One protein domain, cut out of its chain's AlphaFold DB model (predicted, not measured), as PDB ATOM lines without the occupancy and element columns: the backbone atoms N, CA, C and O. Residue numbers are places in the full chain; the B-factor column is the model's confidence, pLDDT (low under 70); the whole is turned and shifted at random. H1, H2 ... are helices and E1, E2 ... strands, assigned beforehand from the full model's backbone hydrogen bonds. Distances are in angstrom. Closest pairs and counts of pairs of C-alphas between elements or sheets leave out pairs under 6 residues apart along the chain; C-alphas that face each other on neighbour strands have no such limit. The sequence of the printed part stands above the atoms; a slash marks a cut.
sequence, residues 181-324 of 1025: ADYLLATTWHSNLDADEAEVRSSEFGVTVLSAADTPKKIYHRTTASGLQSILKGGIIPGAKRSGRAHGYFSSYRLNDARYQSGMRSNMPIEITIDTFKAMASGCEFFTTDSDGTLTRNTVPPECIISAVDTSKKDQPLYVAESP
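AT A GLANCE: This is residues 181 to 324 of the 1025 residues of the protein "KptA protein" of Symbiodinium necroappetens (UniProt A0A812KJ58). Two small antiparallel sheets of four strands meet near their edge strands E2 and E3, with H2 covering one face of the sheet E2 E4 E7 E8 and H1 at the far end of the other sheet, past its edge strand E1. Short H3 grazes the first of these sheets, and long loops link the parts. The printed part has 144 residues, with three named helices and eight named strands in the order E1 H1 E2 H2 E3 E4 H3 E5 E6 E7 E8; the orders across the sheets are E2 E4 E7 E8 and E1 E5 E6 E3. The class is mixed, helices and strands, with under half of the residues in named elements. The whole is compact, with a radius of gyration of the C-alphas of 15.1 A and spans of 45 by 36 by 30 A.

IN THESE COORDINATES: In one sheet, E2 is residues 218 to 223 and E4 residues 270 to 275, each 16.8 A long, E7 is residues 305 to 310, 14.9 A, and E8 residues 316 to 320, 10.9 A, ending at C-alpha 320 (45.896, -11.713, -12.906). In the other, E1 is residues 186 to 189, beginning at C-alpha 186 (26.419, 10.610, -22.601), E5 residues 287 to 289, E6 residues 293 to 296 and E3 residues 248 to 250. H1 is residues 195 to 205, 15.3 A; H2 residues 225 to 234, 14.8 A; H3 residues 276 to 281, 8.6 A.

HOW THE PARTS SIT: The sheet E2 E4 E7 E8 is only just strongly twisted, its C-alphas up to 4.3 A off the best plane. N 221 and O 272 of E2 and E4 are 2.9 A apart, N 271 and O 309 of E4 and E7 2.9 A, and N 308 and O 319 of the hairpin E7 and E8 2.8 A. H2 makes two layers with this sheet, a helix on one face, at a height over the sheet of 9.2 A; it runs along the strands, at 1 degree to E4 on the local plane. H3 only grazes the sheet with residues 276 to 279. The closest C-alphas of E2 and E3 are those of His 221 and Phe 250, 5.0 A. In the other sheet, N 250 and O 294 of E3 and E6 are 2.8 A apart, N 295 and O 287 of the hairpin E5 and E6 2.8 A, and N 187 and O 288 of E1 and E5 2.8 A. H1 is not on either sheet. Each O i to N i+4 pair is within hydrogen-bond range in H1 and H3, and 4 of 6 in H2.

THE WHOLE: The C-alphas farthest apart, those of Glu 204 and Lys 313, are 46.7 A apart. The printed part has no cut. The links H1 to E2, H2 to E3 and E3 to E4 are long. The mean pLDDT of the printed part is 85.3; residues 241 to 242, 256, 258 to 267 and 322 to 324 are under 70.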
ATOM      1  N   ALA A 181      31.319  17.998 -25.617       84.12
ATOM      2  CA  ALA A 181      30.884  16.991 -26.580       84.12
ATOM      3  C   ALA A 181      30.701  15.595 -25.951       84.12
ATOM      4  O   ALA A 181      29.891  14.813 -26.448       84.12
ATOM      5  N   ASP A 182      31.398  15.278 -24.855       87.56
ATOM      6  CA  ASP A 182      31.215  14.025 -24.114       87.56
ATOM      7  C   ASP A 182      29.909  14.049 -23.305       87.56
ATOM      8  O   ASP A 182      29.125  13.103 -23.399       87.56
ATOM      9  N   TYR A 183      29.598  15.158 -22.621       85.25
ATOM     10  CA  TYR A 183      28.287  15.366 -21.985       85.25
ATOM     11  C   TYR A 183      27.134  15.255 -22.996       85.25
ATOM     12  O   TYR A 183      26.153  14.563 -22.736       85.25
ATOM     13  N   LEU A 184      27.270  15.842 -24.193       86.31
ATOM     14  CA  LEU A 184      26.255  15.763 -25.257       86.31
ATOM     15  C   LEU A 184      26.133  14.374 -25.927       86.31
ATOM     16  O   LEU A 184      25.202  14.149 -26.712       86.31
ATOM     17  N   LEU A 185      27.052  13.442 -25.652       87.50
ATOM     18  CA  LEU A 185      27.019  12.046 -26.116       87.50
ATOM     19  C   LEU A 185      26.634  11.045 -25.015       87.50
ATOM     20  O   LEU A 185      26.289   9.902 -25.331       87.50
ATOM     21  N   ALA A 186      26.702  11.453 -23.750       88.75
ATOM     22  CA  ALA A 186      26.419  10.610 -22.601       88.75
ATOM     23  C   ALA A 186      24.910  10.433 -22.364       88.75
ATOM     24  O   ALA A 186      24.138  11.387 -22.372       88.75
ATOM     25  N   THR A 187      24.502   9.193 -22.098       88.31
ATOM     26  CA  THR A 187      23.201   8.861 -21.501       88.31
ATOM     27  C   THR A 187      23.315   8.706 -19.991       88.31
ATOM     28  O   THR A 187      22.415   9.123 -19.268       88.31
ATOM     29  N   THR A 188      24.432   8.146 -19.511       90.62
ATOM     30  CA  THR A 188      24.766   8.106 -18.084       90.62
ATOM     31  C   THR A 188      26.238   8.420 -17.833       90.62
ATOM     32  O   THR A 188      27.095   8.115 -18.665       90.62
ATOM     33  N   TRP A 189      26.544   8.993 -16.672       92.00
ATOM     34  CA  TRP A 189      27.903   9.162 -16.150       92.00
ATOM     35  C   TRP A 189      28.131   8.224 -14.965       92.00
ATOM     36  O   TRP A 189      27.252   8.062 -14.126       92.00
ATOM     37  N   HIS A 190      29.296   7.590 -14.888       92.81
ATOM     38  CA  HIS A 190      29.696   6.805 -13.719       92.81
ATOM     39  C   HIS A 190      30.208   7.749 -12.623       92.81
ATOM     40  O   HIS A 190      30.856   8.749 -12.931       92.81
ATOM     41  N   SER A 191      29.962   7.431 -11.350       91.38
ATOM     42  CA  SER A 191      30.502   8.221 -10.240       91.38
ATOM     43  C   SER A 191      30.795   7.384  -8.994       91.38
ATOM     44  O   SER A 191      30.467   6.199  -8.912       91.38
ATOM     45  N   ASN A 192      31.429   8.027  -8.013       90.25
ATOM     46  CA  ASN A 192      31.617   7.508  -6.658       90.25
ATOM     47  C   ASN A 192      30.848   8.351  -5.613       90.25
ATOM     48  O   ASN A 192      31.244   8.400  -4.453       90.25
ATOM     49  N   LEU A 193      29.793   9.048  -6.046       89.50
ATOM     50  CA  LEU A 193      28.888   9.820  -5.190       89.50
ATOM     51  C   LEU A 193      27.852   8.895  -4.532       89.50
ATOM     52  O   LEU A 193      27.633   7.772  -5.007       89.50
ATOM     53  N   ASP A 194      27.187   9.350  -3.472       92.56
ATOM     54  CA  ASP A 194      25.989   8.655  -2.982       92.56
ATOM     55  C   ASP A 194      24.766   8.877  -3.904       92.56
ATOM     56  O   ASP A 194      24.887   9.409  -5.011       92.56
ATOM     57  N   ALA A 195      23.597   8.359  -3.519       89.44
ATOM     58  CA  ALA A 195      22.393   8.451  -4.345       89.44
ATOM     59  C   ALA A 195      21.836   9.884  -4.427       89.44
ATOM     60  O   ALA A 195      21.414  10.309  -5.504       89.44
ATOM     61  N   ASP A 196      21.887  10.629  -3.323       90.31
ATOM     62  CA  ASP A 196      21.307  11.966  -3.209       90.31
ATOM     63  C   ASP A 196      22.219  12.979  -3.930       90.31
ATOM     64  O   ASP A 196      21.759  13.790  -4.739       90.31
ATOM     65  N   GLU A 197      23.539  12.870  -3.735       88.50
ATOM     66  CA  GLU A 197      24.549  13.630  -4.484       88.50
ATOM     67  C   GLU A 197      24.476  13.369  -6.002       88.50
ATOM     68  O   GLU A 197      24.620  14.297  -6.810       88.50
ATOM     69  N   ALA A 198      24.237  12.117  -6.411       86.38
ATOM     70  CA  ALA A 198      24.091  11.749  -7.817       86.38
ATOM     71  C   ALA A 198      22.784  12.276  -8.438       86.38
ATOM     72  O   ALA A 198      22.800  12.699  -9.597       86.38
ATOM     73  N   GLU A 199      21.666  12.322  -7.705       87.62
ATOM     74  CA  GLU A 199      20.415  12.929  -8.188       87.62
ATOM     75  C   GLU A 199      20.544  14.457  -8.339       87.62
ATOM     76  O   GLU A 199      20.133  15.023  -9.362       87.62
ATOM     77  N   VAL A 200      21.207  15.125  -7.385       85.94
ATOM     78  CA  VAL A 200      21.515  16.564  -7.467       85.94
ATOM     79  C   VAL A 200      22.372  16.868  -8.699       85.94
ATOM     80  O   VAL A 200      21.992  17.718  -9.508       85.94
ATOM     81  N   ARG A 201      23.472  16.132  -8.922       82.44
ATOM     82  CA  ARG A 201      24.283  16.314 -10.142       82.44
ATOM     83  C   ARG A 201      23.540  15.940 -11.424       82.44
ATOM     84  O   ARG A 201      23.722  16.609 -12.439       82.44
ATOM     85  N   SER A 202      22.681  14.923 -11.402       84.12
ATOM     86  CA  SER A 202      21.852  14.577 -12.567       84.12
ATOM     87  C   SER A 202      20.946  15.738 -12.986       84.12
ATOM     88  O   SER A 202      20.747  15.979 -14.178       84.12
ATOM     89  N   SER A 203      20.438  16.481 -12.002       80.56
ATOM     90  CA  SER A 203      19.598  17.664 -12.202       80.56
ATOM     91  C   SER A 203      20.391  18.887 -12.684       80.56
ATOM     92  O   SER A 203      19.882  19.653 -13.501       80.56
ATOM     93  N   GLU A 204      21.632  19.061 -12.220       79.00
ATOM     94  CA  GLU A 204      22.542  20.144 -12.630       79.00
ATOM     95  C   GLU A 204      23.039  19.979 -14.077       79.00
ATOM     96  O   GLU A 204      22.943  20.907 -14.880       79.00
ATOM     97  N   PHE A 205      23.536  18.789 -14.433       70.38
ATOM     98  CA  PHE A 205      24.158  18.525 -15.738       70.38
ATOM     99  C   PHE A 205      23.173  18.035 -16.814       70.38
ATOM    100  O   PHE A 205      23.533  17.961 -17.988       70.38
ATOM    101  N   GLY A 206      21.936  17.683 -16.444       77.38
ATOM    102  CA  GLY A 206      20.913  17.187 -17.376       77.38
ATOM    103  C   GLY A 206      21.192  15.792 -17.957       77.38
ATOM    104  O   GLY A 206      20.562  15.401 -18.941       77.38
ATOM    105  N   VAL A 207      22.125  15.045 -17.360       84.44
ATOM    106  CA  VAL A 207      22.544  13.687 -17.742       84.44
ATOM    107  C   VAL A 207      22.560  12.823 -16.484       84.44
ATOM    108  O   VAL A 207      23.060  13.263 -15.454       84.44
ATOM    109  N   THR A 208      22.039  11.595 -16.544       89.56
ATOM    110  CA  THR A 208      21.926  10.722 -15.366       89.56
ATOM    111  C   THR A 208      23.298  10.312 -14.826       89.56
ATOM    112  O   THR A 208      23.991   9.477 -15.407       89.56
ATOM    113  N   VAL A 209      23.681  10.859 -13.679       90.38
ATOM    114  CA  VAL A 209      24.844  10.420 -12.909       90.38
ATOM    115  C   VAL A 209      24.442   9.190 -12.094       90.38
ATOM    116  O   VAL A 209      23.444   9.199 -11.382       90.38
ATOM    117  N   LEU A 210      25.203   8.105 -12.223       91.25
ATOM    118  CA  LEU A 210      25.014   6.881 -11.448       91.25
ATOM    119  C   LEU A 210      25.637   7.038 -10.060       91.25
ATOM    120  O   LEU A 210      26.764   7.523  -9.942       91.25
ATOM    121  N   SER A 211      24.954   6.545  -9.026       91.38
ATOM    122  CA  SER A 211      25.528   6.431  -7.681       91.38
ATOM    123  C   SER A 211      26.709   5.444  -7.648       91.38
ATOM    124  O   SER A 211      26.898   4.628  -8.561       91.38
ATOM    125  N   ALA A 212      27.470   5.434  -6.555       90.75
ATOM    126  CA  ALA A 212      28.477   4.410  -6.275       90.75
ATOM    127  C   ALA A 212      27.882   2.990  -6.111       90.75
ATOM    128  O   ALA A 212      28.609   1.999  -6.219       90.75
ATOM    129  N   ALA A 213      26.574   2.861  -5.853       88.38
ATOM    130  CA  ALA A 213      25.894   1.567  -5.784       88.38
ATOM    131  C   ALA A 213      25.549   1.020  -7.182       88.38
ATOM    132  O   ALA A 213      25.707  -0.179  -7.425       88.38
ATOM    133  N   ASP A 214      25.131   1.901  -8.096       90.69
ATOM    134  CA  ASP A 214      24.709   1.560  -9.463       90.69
ATOM    135  C   ASP A 214      25.880   1.506 -10.457       90.69
ATOM    136  O   ASP A 214      25.822   0.798 -11.468       90.69
ATOM    137  N   THR A 215      26.963   2.238 -10.174       92.38
ATOM    138  CA  THR A 215      28.151   2.289 -11.030       92.38
ATOM    139  C   THR A 215      28.799   0.895 -11.162       92.38
ATOM    140  O   THR A 215      29.150   0.266 -10.157       92.38
ATOM    141  N   PRO A 216      29.005   0.374 -12.392       92.06
ATOM    142  CA  PRO A 216      29.521  -0.977 -12.603       92.06
ATOM    143  C   PRO A 216      30.904  -1.187 -11.978       92.06
ATOM    144  O   PRO A 216      31.895  -0.664 -12.477       92.06
ATOM    145  N   LYS A 217      31.003  -2.027 -10.938       93.25
ATOM    146  CA  LYS A 217      32.260  -2.310 -10.205       93.25
ATOM    147  C   LYS A 217      33.414  -2.826 -11.072       93.25
ATOM    148  O   LYS A 217      34.571  -2.710 -10.680       93.25
ATOM    149  N   LYS A 218      33.108  -3.425 -12.226       93.50
ATOM    150  CA  LYS A 218      34.095  -3.905 -13.200       93.50
ATOM    151  C   LYS A 218      33.640  -3.567 -14.613       93.50
ATOM    152  O   LYS A 218      32.478  -3.795 -14.947       93.50
ATOM    153  N   ILE A 219      34.572  -3.105 -15.439       92.94
ATOM    154  CA  ILE A 219      34.378  -2.903 -16.880       92.94
ATOM    155  C   ILE A 219      35.360  -3.760 -17.683       92.94
ATOM    156  O   ILE A 219      36.432  -4.138 -17.207       92.94
ATOM    157  N   TYR A 220      34.973  -4.081 -18.915       91.50
ATOM    158  CA  TYR A 220      35.675  -5.014 -19.791       91.50
ATOM    159  C   TYR A 220      36.178  -4.327 -21.063       91.50
ATOM    160  O   TYR A 220      35.515  -3.451 -21.617       91.50
ATOM    161  N   HIS A 221      37.342  -4.758 -21.551       91.00
ATOM    162  CA  HIS A 221      37.941  -4.341 -22.824       91.00
ATOM    163  C   HIS A 221      38.403  -5.568 -23.627       91.00
ATOM    164  O   HIS A 221      38.785  -6.571 -23.029       91.00
ATOM    165  N   ARG A 222      38.445  -5.506 -24.972       88.19
ATOM    166  CA  ARG A 222      38.979  -6.610 -25.802       88.19
ATOM    167  C   ARG A 222      40.066  -6.223 -26.802       88.19
ATOM    168  O   ARG A 222      39.909  -5.294 -27.598       88.19
ATOM    169  N   THR A 223      41.142  -7.014 -26.818       88.94
ATOM    170  CA  THR A 223      42.392  -6.738 -27.546       88.94
ATOM    171  C   THR A 223      43.048  -8.004 -28.134       88.94
ATOM    172  O   THR A 223      42.576  -9.125 -27.941       88.94
ATOM    173  N   THR A 224      44.139  -7.845 -28.888       88.38
ATOM    174  CA  THR A 224      44.983  -8.969 -29.337       88.38
ATOM    175  C   THR A 224      45.981  -9.369 -28.247       88.38
ATOM    176  O   THR A 224      46.373  -8.539 -27.430       88.38
ATOM    177  N   ALA A 225      46.504 -10.599 -28.284       85.81
ATOM    178  CA  ALA A 225      47.609 -11.008 -27.404       85.81
ATOM    179  C   ALA A 225      48.846 -10.086 -27.538       85.81
ATOM    180  O   ALA A 225      49.471  -9.721 -26.548       85.81
ATOM    181  N   SER A 226      49.130  -9.605 -28.755       86.19
ATOM    182  CA  SER A 226      50.158  -8.588 -29.040       86.19
ATOM    183  C   SER A 226      49.799  -7.160 -28.592       86.19
ATOM    184  O   SER A 226      50.649  -6.272 -28.603       86.19
ATOM    185  N   GLY A 227      48.537  -6.907 -28.241       87.69
ATOM    186  CA  GLY A 227      48.076  -5.669 -27.617       87.69
ATOM    187  C   GLY A 227      48.193  -5.723 -26.094       87.69
ATOM    188  O   GLY A 227      48.584  -4.728 -25.494       87.69
ATOM    189  N   LEU A 228      47.930  -6.889 -25.489       90.81
ATOM    190  CA  LEU A 228      47.979  -7.098 -24.038       90.81
ATOM    191  C   LEU A 228      49.324  -6.671 -23.429       90.81
ATOM    192  O   LEU A 228      49.326  -5.904 -22.475       90.81
ATOM    193  N   GLN A 229      50.458  -7.074 -24.011       88.69
ATOM    194  CA  GLN A 229      51.790  -6.682 -23.512       88.69
ATOM    195  C   GLN A 229      52.013  -5.158 -23.495       88.69
ATOM    196  O   GLN A 229      52.658  -4.637 -22.592       88.69
ATOM    197  N   SER A 230      51.463  -4.434 -24.476       89.94
ATOM    198  CA  SER A 230      51.536  -2.968 -24.513       89.94
ATOM    199  C   SER A 230      50.638  -2.329 -23.454       89.94
ATOM    200  O   SER A 230      51.000  -1.300 -22.893       89.94
ATOM    201  N   ILE A 231      49.481  -2.941 -23.189       92.69
ATOM    202  CA  ILE A 231      48.477  -2.455 -22.238       92.69
ATOM    203  C   ILE A 231      48.925  -2.690 -20.789       92.69
ATOM    204  O   ILE A 231      48.837  -1.782 -19.972       92.69
ATOM    205  N   LEU A 232      49.498  -3.857 -20.479       91.94
ATOM    206  CA  LEU A 232      50.059  -4.143 -19.152       91.94
ATOM    207  C   LEU A 232      51.275  -3.260 -18.812       91.94
ATOM    208  O   LEU A 232      51.591  -3.097 -17.640       91.94
ATOM    209  N   LYS A 233      51.953  -2.680 -19.817       90.06
ATOM    210  CA  LYS A 233      53.085  -1.760 -19.611       90.06
ATOM    211  C   LYS A 233      52.687  -0.278 -19.549       90.06
ATOM    212  O   LYS A 233      53.379   0.489 -18.892       90.06
ATOM    213  N   GLY A 234      51.645   0.139 -20.274       88.38
ATOM    214  CA  GLY A 234      51.330   1.560 -20.493       88.38
ATOM    215  C   GLY A 234      49.853   1.934 -20.379       88.38
ATOM    216  O   GLY A 234      49.471   3.000 -20.850       88.38
ATOM    217  N   GLY A 235      49.021   1.062 -19.807       91.50
ATOM    218  CA  GLY A 235      47.583   1.281 -19.685       91.50
ATOM    219  C   GLY A 235      46.818   1.153 -21.007       91.50
ATOM    220  O   GLY A 235      47.355   0.770 -22.052       91.50
ATOM    221  N   ILE A 236      45.524   1.467 -20.969       91.62
ATOM    222  CA  ILE A 236      44.656   1.500 -22.151       91.62
ATOM    223  C   ILE A 236      44.524   2.950 -22.604       91.62
ATOM    224  O   ILE A 236      43.646   3.686 -22.160       91.62
ATOM    225  N   ILE A 237      45.424   3.336 -23.506       90.38
ATOM    226  CA  ILE A 237      45.489   4.669 -24.107       90.38
ATOM    227  C   ILE A 237      44.399   4.798 -25.199       90.38
ATOM    228  O   ILE A 237      44.374   3.976 -26.132       90.38
ATOM    229  N   PRO A 238      43.521   5.818 -25.143       87.81
ATOM    230  CA  PRO A 238      42.656   6.234 -26.248       87.81
ATOM    231  C   PRO A 238      43.418   6.444 -27.563       87.81
ATOM    232  O   PRO A 238      44.630   6.644 -27.587       87.81
ATOM    233  N   GLY A 239      42.728   6.330 -28.700       74.69
ATOM    234  CA  GLY A 239      43.303   6.614 -30.024       74.69
ATOM    235  C   GLY A 239      44.465   5.726 -30.513       74.69
ATOM    236  O   GLY A 239      44.806   5.794 -31.701       74.69
ATOM    237  N   ALA A 240      45.031   4.856 -29.669       70.06
ATOM    238  CA  ALA A 240      46.327   4.198 -29.848       70.06
ATOM    239  C   ALA A 240      46.583   3.556 -31.230       70.06
ATOM    240  O   ALA A 240      45.687   3.035 -31.899       70.06
ATOM    241  N   LYS A 241      47.864   3.557 -31.634       62.06
ATOM    242  CA  LYS A 241      48.365   3.122 -32.957       62.06
ATOM    243  C   LYS A 241      47.733   3.888 -34.134       62.06
ATOM    244  O   LYS A 241      47.282   3.283 -35.102       62.06
ATOM    245  N   ARG A 242      47.749   5.229 -34.059       62.19
ATOM    246  CA  ARG A 242      47.283   6.163 -35.111       62.19
ATOM    247  C   ARG A 242      45.810   5.980 -35.519       62.19
ATOM    248  O   ARG A 242      45.449   6.282 -36.650       62.19
ATOM    249  N   SER A 243      44.944   5.486 -34.626       71.38
ATOM    250  CA  SER A 243      43.511   5.349 -34.941       71.38
ATOM    251  C   SER A 243      42.726   6.661 -34.797       71.38
ATOM    252  O   SER A 243      41.618   6.754 -35.326       71.38
ATOM    253  N   GLY A 244      43.298   7.658 -34.106       77.75
ATOM    254  CA  GLY A 244      42.759   9.018 -33.975       77.75
ATOM    255  C   GLY A 244      41.395   9.086 -33.291       77.75
ATOM    256  O   GLY A 244      40.585   9.934 -33.635       77.75
ATOM    257  N   ARG A 245      41.085   8.131 -32.408       87.50
ATOM    258  CA  ARG A 245      39.813   8.049 -31.675       87.50
ATOM    259  C   ARG A 245      39.910   8.818 -30.367       87.50
ATOM    260  O   ARG A 245      40.826   8.530 -29.608       87.50
ATOM    261  N   ALA A 246      38.925   9.670 -30.083       88.19
ATOM    262  CA  ALA A 246      38.873  10.462 -28.849       88.19
ATOM    263  C   ALA A 246      38.898   9.601 -27.568       88.19
ATOM    264  O   ALA A 246      39.473   9.999 -26.563       88.19
ATOM    265  N   HIS A 247      38.301   8.401 -27.613       90.56
ATOM    266  CA  HIS A 247      38.030   7.597 -26.416       90.56
ATOM    267  C   HIS A 247      38.671   6.206 -26.415       90.56
ATOM    268  O   HIS A 247      38.930   5.602 -27.464       90.56
ATOM    269  N   GLY A 248      38.841   5.655 -25.213       89.38
ATOM    270  CA  GLY A 248      38.860   4.213 -24.975       89.38
ATOM    271  C   GLY A 248      37.445   3.616 -25.072       89.38
ATOM    272  O   GLY A 248      36.454   4.332 -24.960       89.38
ATOM    273  N   TYR A 249      37.344   2.306 -25.320       88.69
ATOM    274  CA  TYR A 249      36.066   1.610 -25.543       88.69
ATOM    275  C   TYR A 249      35.941   0.421 -24.595       88.69
ATOM    276  O   TYR A 249      36.756  -0.505 -24.667       88.69
ATOM    277  N   PHE A 250      34.909   0.444 -23.758       90.31
ATOM    278  CA  PHE A 250      34.675  -0.496 -22.667       90.31
ATOM    279  C   PHE A 250      33.217  -0.977 -22.653       90.31
ATOM    280  O   PHE A 250      32.378  -0.523 -23.437       90.31
ATOM    281  N   SER A 251      32.912  -1.928 -21.774       87.88
ATOM    282  CA  SER A 251      31.543  -2.358 -21.494       87.88
ATOM    283  C   SER A 251      31.391  -2.808 -20.045       87.88
ATOM    284  O   SER A 251      32.280  -3.465 -19.509       87.88
ATOM    285  N   SER A 252      30.241  -2.517 -19.444       86.62
ATOM    286  CA  SER A 252      29.822  -3.002 -18.120       86.62
ATOM    287  C   SER A 252      29.577  -4.518 -18.063       86.62
ATOM    288  O   SER A 252      29.484  -5.091 -16.979       86.62
ATOM    289  N   TYR A 253      29.474  -5.185 -19.218       84.38
ATOM    290  CA  TYR A 253      29.164  -6.612 -19.330       84.38
ATOM    291  C   TYR A 253      30.231  -7.368 -20.131       84.38
ATOM    292  O   TYR A 253      30.848  -6.827 -21.052       84.38
ATOM    293  N   ARG A 254      30.417  -8.656 -19.811       81.56
ATOM    294  CA  ARG A 254      31.214  -9.561 -20.650       81.56
ATOM    295  C   ARG A 254      30.507  -9.800 -21.980       81.56
ATOM    296  O   ARG A 254      29.283  -9.824 -22.049       81.56
ATOM    297  N   LEU A 255      31.277 -10.083 -23.028       71.69
ATOM    298  CA  LEU A 255      30.754 -10.243 -24.395       71.69
ATOM    299  C   LEU A 255      29.862 -11.492 -24.609       71.69
ATOM    300  O   LEU A 255      29.289 -11.653 -25.683       71.69
ATOM    301  N   ASN A 256      29.737 -12.356 -23.595       69.44
ATOM    302  CA  ASN A 256      28.838 -13.516 -23.578       69.44
ATOM    303  C   ASN A 256      27.532 -13.256 -22.786       69.44
ATOM    304  O   ASN A 256      26.685 -14.143 -22.711       69.44
ATOM    305  N   ASP A 257      27.373 -12.084 -22.159       71.88
ATOM    306  CA  ASP A 257      26.151 -11.689 -21.444       71.88
ATOM    307  C   ASP A 257      25.063 -11.280 -22.451       71.88
ATOM    308  O   ASP A 257      25.322 -10.500 -23.367       71.88
ATOM    309  N   ALA A 258      23.831 -11.764 -22.282       60.53
ATOM    310  CA  ALA A 258      22.723 -11.443 -23.185       60.53
ATOM    311  C   ALA A 258      22.333  -9.949 -23.187       60.53
ATOM    312  O   ALA A 258      21.686  -9.492 -24.126       60.53
ATOM    313  N   ARG A 259      22.743  -9.181 -22.165       66.88
ATOM    314  CA  ARG A 259      22.550  -7.722 -22.075       66.88
ATOM    315  C   ARG A 259      23.557  -6.923 -22.909       66.88
ATOM    316  O   ARG A 259      23.415  -5.714 -23.055       66.88
ATOM    317  N   TYR A 260      24.592  -7.565 -23.449       67.00
ATOM    318  CA  TYR A 260      25.629  -6.893 -24.222       67.00
ATOM    319  C   TYR A 260      25.151  -6.568 -25.658       67.00
ATOM    320  O   TYR A 260      25.051  -7.453 -26.508       67.00
ATOM    321  N   GLN A 261      24.931  -5.283 -25.972       59.34
ATOM    322  CA  GLN A 261      24.577  -4.813 -27.333       59.34
ATOM    323  C   GLN A 261      25.754  -4.157 -28.098       59.34
ATOM    324  O   GLN A 261      25.666  -3.840 -29.287       59.34
ATOM    325  N   SER A 262      26.881  -3.937 -27.416       60.97
ATOM    326  CA  SER A 262      27.775  -2.803 -27.691       60.97
ATOM    327  C   SER A 262      28.828  -2.989 -28.807       60.97
ATOM    328  O   SER A 262      28.910  -3.988 -29.538       60.97
ATOM    329  N   GLY A 263      29.684  -1.973 -28.952       57.12
ATOM    330  CA  GLY A 263      30.718  -1.792 -29.972       57.12
ATOM    331  C   GLY A 263      32.067  -2.492 -29.744       57.12
ATOM    332  O   GLY A 263      32.882  -2.466 -30.668       57.12
ATOM    333  N   MET A 264      32.306  -3.129 -28.589       61.56
ATOM    334  CA  MET A 264      33.559  -3.832 -28.253       61.56
ATOM    335  C   MET A 264      33.967  -4.846 -29.338       61.56
ATOM    336  O   MET A 264      33.135  -5.389 -30.076       61.56
ATOM    337  N   ARG A 265      35.282  -5.070 -29.475       64.88
ATOM    338  CA  ARG A 265      35.887  -5.860 -30.559       64.88
ATOM    339  C   ARG A 265      35.616  -7.362 -30.376       64.88
ATOM    340  O   ARG A 265      36.485  -8.099 -29.928       64.88
ATOM    341  N   SER A 266      34.421  -7.821 -30.739       61.00
ATOM    342  CA  SER A 266      33.976  -9.213 -30.547       61.00
ATOM    343  C   SER A 266      34.790 -10.268 -31.300       61.00
ATOM    344  O   SER A 266      34.758 -11.438 -30.943       61.00
ATOM    345  N   ASN A 267      35.560  -9.862 -32.309       67.88
ATOM    346  CA  ASN A 267      36.510 -10.710 -33.025       67.88
ATOM    347  C   ASN A 267      37.908 -10.774 -32.373       67.88
ATOM    348  O   ASN A 267      38.821 -11.338 -32.971       67.88
ATOM    349  N   MET A 268      38.101 -10.158 -31.203       83.12
ATOM    350  CA  MET A 268      39.361 -10.178 -30.458       83.12
ATOM    351  C   MET A 268      39.259 -11.168 -29.285       83.12
ATOM    352  O   MET A 268      38.271 -11.122 -28.545       83.12
ATOM    353  N   PRO A 269      40.248 -12.067 -29.106       85.06
ATOM    354  CA  PRO A 269      40.132 -13.179 -28.165       85.06
ATOM    355  C   PRO A 269      40.486 -12.809 -26.723       85.06
ATOM    356  O   PRO A 269      40.055 -13.507 -25.814       85.06
ATOM    357  N   ILE A 270      41.273 -11.751 -26.491       89.75
ATOM    358  CA  ILE A 270      41.711 -11.396 -25.138       89.75
ATOM    359  C   ILE A 270      40.719 -10.414 -24.529       89.75
ATOM    360  O   ILE A 270      40.528  -9.329 -25.080       89.75
ATOM    361  N   GLU A 271      40.127 -10.783 -23.396       92.12
ATOM    362  CA  GLU A 271      39.273  -9.925 -22.575       92.12
ATOM    363  C   GLU A 271      40.042  -9.474 -21.331       92.12
ATOM    364  O   GLU A 271      40.610 -10.290 -20.610       92.12
ATOM    365  N   ILE A 272      40.098  -8.160 -21.113       93.00
ATOM    366  CA  ILE A 272      40.751  -7.503 -19.979       93.00
ATOM    367  C   ILE A 272      39.654  -7.003 -19.041       93.00
ATOM    368  O   ILE A 272      38.726  -6.335 -19.499       93.00
ATOM    369  N   THR A 273      39.766  -7.320 -17.753       94.69
ATOM    370  CA  THR A 273      38.866  -6.851 -16.691       94.69
ATOM    371  C   THR A 273      39.547  -5.736 -15.906       94.69
ATOM    372  O   THR A 273      40.702  -5.885 -15.507       94.69
ATOM    373  N   ILE A 274      38.835  -4.639 -15.672       94.94
ATOM    374  CA  ILE A 274      39.337  -3.415 -15.038       94.94
ATOM    375  C   ILE A 274      38.480  -3.098 -13.815       94.94
ATOM    376  O   ILE A 274      37.266  -3.307 -13.843       94.94
ATOM    377  N   ASP A 275      39.114  -2.596 -12.761       95.81
ATOM    378  CA  ASP A 275      38.440  -2.018 -11.603       95.81
ATOM    379  C   ASP A 275      38.009  -0.580 -11.922       95.81
ATOM    380  O   ASP A 275      38.843   0.300 -12.149       95.81
ATOM    381  N   THR A 276      36.698  -0.351 -11.972       94.50
ATOM    382  CA  THR A 276      36.131   0.953 -12.341       94.50
ATOM    383  C   THR A 276      36.379   2.001 -11.261       94.50
ATOM    384  O   THR A 276      36.669   3.148 -11.585       94.50
ATOM    385  N   PHE A 277      36.306   1.620  -9.985       94.19
ATOM    386  CA  PHE A 277      36.466   2.551  -8.867       94.19
ATOM    387  C   PHE A 277      37.926   2.952  -8.690       94.19
ATOM    388  O   PHE A 277      38.213   4.133  -8.508       94.19
ATOM    389  N   LYS A 278      38.860   2.010  -8.860       94.69
ATOM    390  CA  LYS A 278      40.292   2.319  -8.910       94.69
ATOM    391  C   LYS A 278      40.634   3.221 -10.099       94.69
ATOM    392  O   LYS A 278      41.391   4.169  -9.928       94.69
ATOM    393  N   ALA A 279      40.037   2.988 -11.271       94.06
ATOM    394  CA  ALA A 279      40.242   3.853 -12.433       94.06
ATOM    395  C   ALA A 279      39.674   5.272 -12.224       94.06
ATOM    396  O   ALA A 279      40.362   6.243 -12.539       94.06
ATOM    397  N   MET A 280      38.477   5.414 -11.642       93.56
ATOM    398  CA  MET A 280      37.914   6.725 -11.277       93.56
ATOM    399  C   MET A 280      38.772   7.444 -10.223       93.56
ATOM    400  O   MET A 280      39.046   8.631 -10.374       93.56
ATOM    401  N   ALA A 281      39.280   6.731  -9.213       91.69
ATOM    402  CA  ALA A 281      40.212   7.282  -8.224       91.69
ATOM    403  C   ALA A 281      41.559   7.724  -8.838       91.69
ATOM    404  O   ALA A 281      42.186   8.655  -8.337       91.69
ATOM    405  N   SER A 282      41.976   7.113  -9.952       91.88
ATOM    406  CA  SER A 282      43.102   7.556 -10.788       91.88
ATOM    407  C   SER A 282      42.738   8.663 -11.799       91.88
ATOM    408  O   SER A 282      43.517   8.927 -12.714       91.88
ATOM    409  N   GLY A 283      41.568   9.301 -11.680       90.19
ATOM    410  CA  GLY A 283      41.141  10.400 -12.555       90.19
ATOM    411  C   GLY A 283      40.638   9.970 -13.939       90.19
ATOM    412  O   GLY A 283      40.740  10.745 -14.888       90.19
ATOM    413  N   CYS A 284      40.130   8.740 -14.091       92.44
ATOM    414  CA  CYS A 284      39.451   8.311 -15.318       92.44
ATOM    415  C   CYS A 284      37.940   8.527 -15.223       92.44
ATOM    416  O   CYS A 284      37.256   7.837 -14.468       92.44
ATOM    417  N   GLU A 285      37.409   9.427 -16.042       91.69
ATOM    418  CA  GLU A 285      35.974   9.675 -16.147       91.69
ATOM    419  C   GLU A 285      35.344   8.685 -17.125       91.69
ATOM    420  O   GLU A 285      35.856   8.492 -18.231       91.69
ATOM    421  N   PHE A 286      34.236   8.050 -16.736       93.38
ATOM    422  CA  PHE A 286      33.529   7.087 -17.580       93.38
ATOM    423  C   PHE A 286      32.080   7.505 -17.796       93.38
ATOM    424  O   PHE A 286      31.349   7.766 -16.844       93.38
ATOM    425  N   PHE A 287      31.639   7.469 -19.050       92.50
ATOM    426  CA  PHE A 287      30.247   7.701 -19.422       92.50
ATOM    427  C   PHE A 287      29.753   6.609 -20.367       92.50
ATOM    428  O   PHE A 287      30.521   6.048 -21.153       92.50
ATOM    429  N   THR A 288      28.467   6.284 -20.299       91.19
ATOM    430  CA  THR A 288      27.809   5.383 -21.249       91.19
ATOM    431  C   THR A 288      27.082   6.202 -22.311       91.19
ATOM    432  O   THR A 288      26.554   7.273 -22.037       91.19
ATOM    433  N   THR A 289      27.094   5.708 -23.546       89.25
ATOM    434  CA  THR A 289      26.448   6.315 -24.724       89.25
ATOM    435  C   THR A 289      25.173   5.565 -25.109       89.25
ATOM    436  O   THR A 289      24.997   4.415 -24.704       89.25
ATOM    437  N   ASP A 290      24.346   6.138 -25.998       82.38
ATOM    438  CA  ASP A 290      23.094   5.526 -26.498       82.38
ATOM    439  C   ASP A 290      23.237   4.091 -27.085       82.38
ATOM    440  O   ASP A 290      22.241   3.465 -27.443       82.38
ATOM    441  N   SER A 291      24.459   3.591 -27.294       81.88
ATOM    442  CA  SER A 291      24.778   2.275 -27.874       81.88
ATOM    443  C   SER A 291      25.315   1.263 -26.846       81.88
ATOM    444  O   SER A 291      26.125   0.404 -27.213       81.88
ATOM    445  N   ASP A 292      24.981   1.418 -25.562       80.94
ATOM    446  CA  ASP A 292      25.525   0.648 -24.426       80.94
ATOM    447  C   ASP A 292      27.071   0.618 -24.412       80.94
ATOM    448  O   ASP A 292      27.716  -0.381 -24.079       80.94
ATOM    449  N   GLY A 293      27.700   1.689 -24.904       86.12
ATOM    450  CA  GLY A 293      29.151   1.823 -25.001       86.12
ATOM    451  C   GLY A 293      29.679   2.704 -23.891       86.12
ATOM    452  O   GLY A 293      29.439   3.909 -23.942       86.12
ATOM    453  N   THR A 294      30.409   2.112 -22.946       91.06
ATOM    454  CA  THR A 294      31.142   2.840 -21.908       91.06
ATOM    455  C   THR A 294      32.430   3.399 -22.513       91.06
ATOM    456  O   THR A 294      33.245   2.645 -23.056       91.06
ATOM    457  N   LEU A 295      32.606   4.712 -22.451       91.81
ATOM    458  CA  LEU A 295      33.731   5.457 -23.010       91.81
ATOM    459  C   LEU A 295      34.489   6.191 -21.899       91.81
ATOM    460  O   LEU A 295      33.941   6.455 -20.834       91.81
ATOM    461  N   THR A 296      35.750   6.524 -22.167       91.56
ATOM    462  CA  THR A 296      36.549   7.471 -21.373       91.56
ATOM    463  C   THR A 296      37.555   8.178 -22.280       91.56
ATOM    464  O   THR A 296      38.063   7.572 -23.231       91.56
ATOM    465  N   ARG A 297      37.819   9.460 -22.007       89.81
ATOM    466  CA  ARG A 297      38.855  10.286 -22.654       89.81
ATOM    467  C   ARG A 297      40.242  10.056 -22.038       89.81
ATOM    468  O   ARG A 297      41.256  10.370 -22.655       89.81
ATOM    469  N   ASN A 298      40.300   9.494 -20.834       91.69
ATOM    470  CA  ASN A 298      41.524   9.326 -20.059       91.69
ATOM    471  C   ASN A 298      42.260   8.032 -20.463       91.69
ATOM    472  O   ASN A 298      41.672   7.079 -20.981       91.69
ATOM    473  N   THR A 299      43.569   7.972 -20.207       92.81
ATOM    474  CA  THR A 299      44.321   6.708 -20.292       92.81
ATOM    475  C   THR A 299      44.073   5.907 -19.024       92.81
ATOM    476  O   THR A 299      44.524   6.316 -17.961       92.81
ATOM    477  N   VAL A 300      43.403   4.755 -19.137       94.62
ATOM    478  CA  VAL A 300      43.168   3.867 -17.985       94.62
ATOM    479  C   VAL A 300      44.504   3.248 -17.548       94.62
ATOM    480  O   VAL A 300      45.089   2.513 -18.353       94.62
ATOM    481  N   PRO A 301      45.003   3.503 -16.322       93.88
ATOM    482  CA  PRO A 301      46.323   3.040 -15.898       93.88
ATOM    483  C   PRO A 301      46.445   1.508 -15.804       93.88
ATOM    484  O   PRO A 301      45.446   0.819 -15.566       93.88
ATOM    485  N   PRO A 302      47.655   0.936 -15.972       93.44
ATOM    486  CA  PRO A 302      47.857  -0.513 -15.933       93.44
ATOM    487  C   PRO A 302      47.517  -1.130 -14.566       93.44
ATOM    488  O   PRO A 302      47.007  -2.245 -14.518       93.44
ATOM    489  N   GLU A 303      47.709  -0.409 -13.460       92.75
ATOM    490  CA  GLU A 303      47.369  -0.859 -12.106       92.75
ATOM    491  C   GLU A 303      45.859  -0.983 -11.848       92.75
ATOM    492  O   GLU A 303      45.461  -1.568 -10.838       92.75
ATOM    493  N   CYS A 304      45.011  -0.464 -12.741       94.38
ATOM    494  CA  CYS A 304      43.559  -0.653 -12.695       94.38
ATOM    495  C   CYS A 304      43.116  -1.988 -13.326       94.38
ATOM    496  O   CYS A 304      41.946  -2.358 -13.234       94.38
ATOM    497  N   ILE A 305      44.024  -2.723 -13.977       94.69
ATOM    498  CA  ILE A 305      43.729  -4.007 -14.618       94.69
ATOM    499  C   ILE A 305      43.719  -5.119 -13.565       94.69
ATOM    500  O   ILE A 305      44.748  -5.449 -12.987       94.69
ATOM    501  N   ILE A 306      42.562  -5.752 -13.367       95.12
ATOM    502  CA  ILE A 306      42.395  -6.892 -12.453       95.12
ATOM    503  C   ILE A 306      42.929  -8.180 -13.098       95.12
ATOM    504  O   ILE A 306      43.584  -8.990 -12.447       95.12
ATOM    505  N   SER A 307      42.615  -8.412 -14.376       94.50
ATOM    506  CA  SER A 307      42.996  -9.642 -15.079       94.50
ATOM    507  C   SER A 307      42.885  -9.521 -16.600       94.50
ATOM    508  O   SER A 307      42.220  -8.627 -17.125       94.50
ATOM    509  N   ALA A 308      43.507 -10.459 -17.315       92.94
ATOM    510  CA  ALA A 308      43.282 -10.691 -18.736       92.94
ATOM    511  C   ALA A 308      43.167 -12.194 -19.034       92.94
ATOM    512  O   ALA A 308      44.006 -12.984 -18.594       92.94
ATOM    513  N   VAL A 309      42.153 -12.580 -19.808       92.31
ATOM    514  CA  VAL A 309      41.845 -13.973 -20.171       92.31
ATOM    515  C   VAL A 309      41.757 -14.152 -21.687       92.31
ATOM    516  O   VAL A 309      41.301 -13.261 -22.403       92.31
ATOM    517  N   ASP A 310      42.179 -15.310 -22.189       89.12
ATOM    518  CA  ASP A 310      41.983 -15.725 -23.579       89.12
ATOM    519  C   ASP A 310      40.656 -16.480 -23.716       89.12
ATOM    520  O   ASP A 310      40.562 -17.686 -23.460       89.12
ATOM    521  N   THR A 311      39.619 -15.770 -24.161       85.44
ATOM    522  CA  THR A 311      38.270 -16.329 -24.312       85.44
ATOM    523  C   THR A 311      38.169 -17.327 -25.466       85.44
ATOM    524  O   THR A 311      37.169 -18.028 -25.582       85.44
ATOM    525  N   SER A 312      39.189 -17.430 -26.332       82.38
ATOM    526  CA  SER A 312      39.250 -18.489 -27.353       82.38
ATOM    527  C   SER A 312      39.693 -19.845 -26.783       82.38
ATOM    528  O   SER A 312      39.519 -20.871 -27.437       82.38
ATOM    529  N   LYS A 313      40.217 -19.867 -25.548       83.44
ATOM    530  CA  LYS A 313      40.766 -21.055 -24.874       83.44
ATOM    531  C   LYS A 313      40.063 -21.374 -23.549       83.44
ATOM    532  O   LYS A 313      40.717 -21.757 -22.585       83.44
ATOM    533  N   LYS A 314      38.730 -21.236 -23.508       82.44
ATOM    534  CA  LYS A 314      37.899 -21.403 -22.293       82.44
ATOM    535  C   LYS A 314      38.341 -20.472 -21.148       82.44
ATOM    536  O   LYS A 314      38.600 -20.927 -20.039       82.44
ATOM    537  N   ASP A 315      38.450 -19.180 -21.452       84.50
ATOM    538  CA  ASP A 315      38.869 -18.120 -20.525       84.50
ATOM    539  C   ASP A 315      40.198 -18.434 -19.801       84.50
ATOM    540  O   ASP A 315      40.331 -18.246 -18.591       84.50
ATOM    541  N   GLN A 316      41.201 -18.916 -20.549       86.12
ATOM    542  CA  GLN A 316      42.532 -19.204 -20.002       86.12
ATOM    543  C   GLN A 316      43.161 -17.910 -19.451       86.12
ATOM    544  O   GLN A 316      43.326 -16.960 -20.222       86.12
ATOM    545  N   PRO A 317      43.570 -17.843 -18.170       87.75
ATOM    546  CA  PRO A 317      44.218 -16.655 -17.626       87.75
ATOM    547  C   PRO A 317      45.581 -16.421 -18.289       87.75
ATOM    548  O   PRO A 317      46.420 -17.320 -18.353       87.75
ATOM    549  N   LEU A 318      45.790 -15.194 -18.772       89.19
ATOM    550  CA  LEU A 318      47.073 -14.689 -19.276       89.19
ATOM    551  C   LEU A 318      47.714 -13.687 -18.309       89.19
ATOM    552  O   LEU A 318      48.931 -13.529 -18.307       89.19
ATOM    553  N   TYR A 319      46.894 -13.000 -17.513       90.25
ATOM    554  CA  TYR A 319      47.314 -12.098 -16.447       90.25
ATOM    555  C   TYR A 319      46.259 -12.086 -15.337       90.25
ATOM    556  O   TYR A 319      45.059 -12.099 -15.621       90.25
ATOM    557  N   VAL A 320      46.705 -12.023 -14.089       89.06
ATOM    558  CA  VAL A 320      45.896 -11.713 -12.906       89.06
ATOM    559  C   VAL A 320      46.767 -10.810 -12.039       89.06
ATOM    560  O   VAL A 320      47.940 -11.126 -11.844       89.06
ATOM    561  N   ALA A 321      46.230  -9.689 -11.568       81.56
ATOM    562  CA  ALA A 321      46.943  -8.814 -10.650       81.56
ATOM    563  C   ALA A 321      47.074  -9.478  -9.271       81.56
ATOM    564  O   ALA A 321      46.125 -10.081  -8.766       81.56
ATOM    565  N   GLU A 322      48.245  -9.348  -8.653       64.50
ATOM    566  CA  GLU A 322      48.468  -9.782  -7.273       64.50
ATOM    567  C   GLU A 322      47.712  -8.834  -6.330       64.50
ATOM    568  O   GLU A 322      47.893  -7.615  -6.385       64.50
ATOM    569  N   SER A 323      46.811  -9.369  -5.499       48.44
ATOM    570  CA  SER A 323      45.981  -8.544  -4.619       48.44
ATOM    571  C   SER A 323      46.760  -8.109  -3.367       48.44
ATOM    572  O   SER A 323      47.245  -8.965  -2.624       48.44
ATOM    573  N   PRO A 324      46.844  -6.798  -3.055       38.81
ATOM    574  CA  PRO A 324      47.538  -6.320  -1.853       38.81
ATOM    575  C   PRO A 324      46.841  -6.755  -0.549       38.81
ATOM    576  O   PRO A 324      47.458  -6.799   0.512       38.81
TER     577      PRO A 324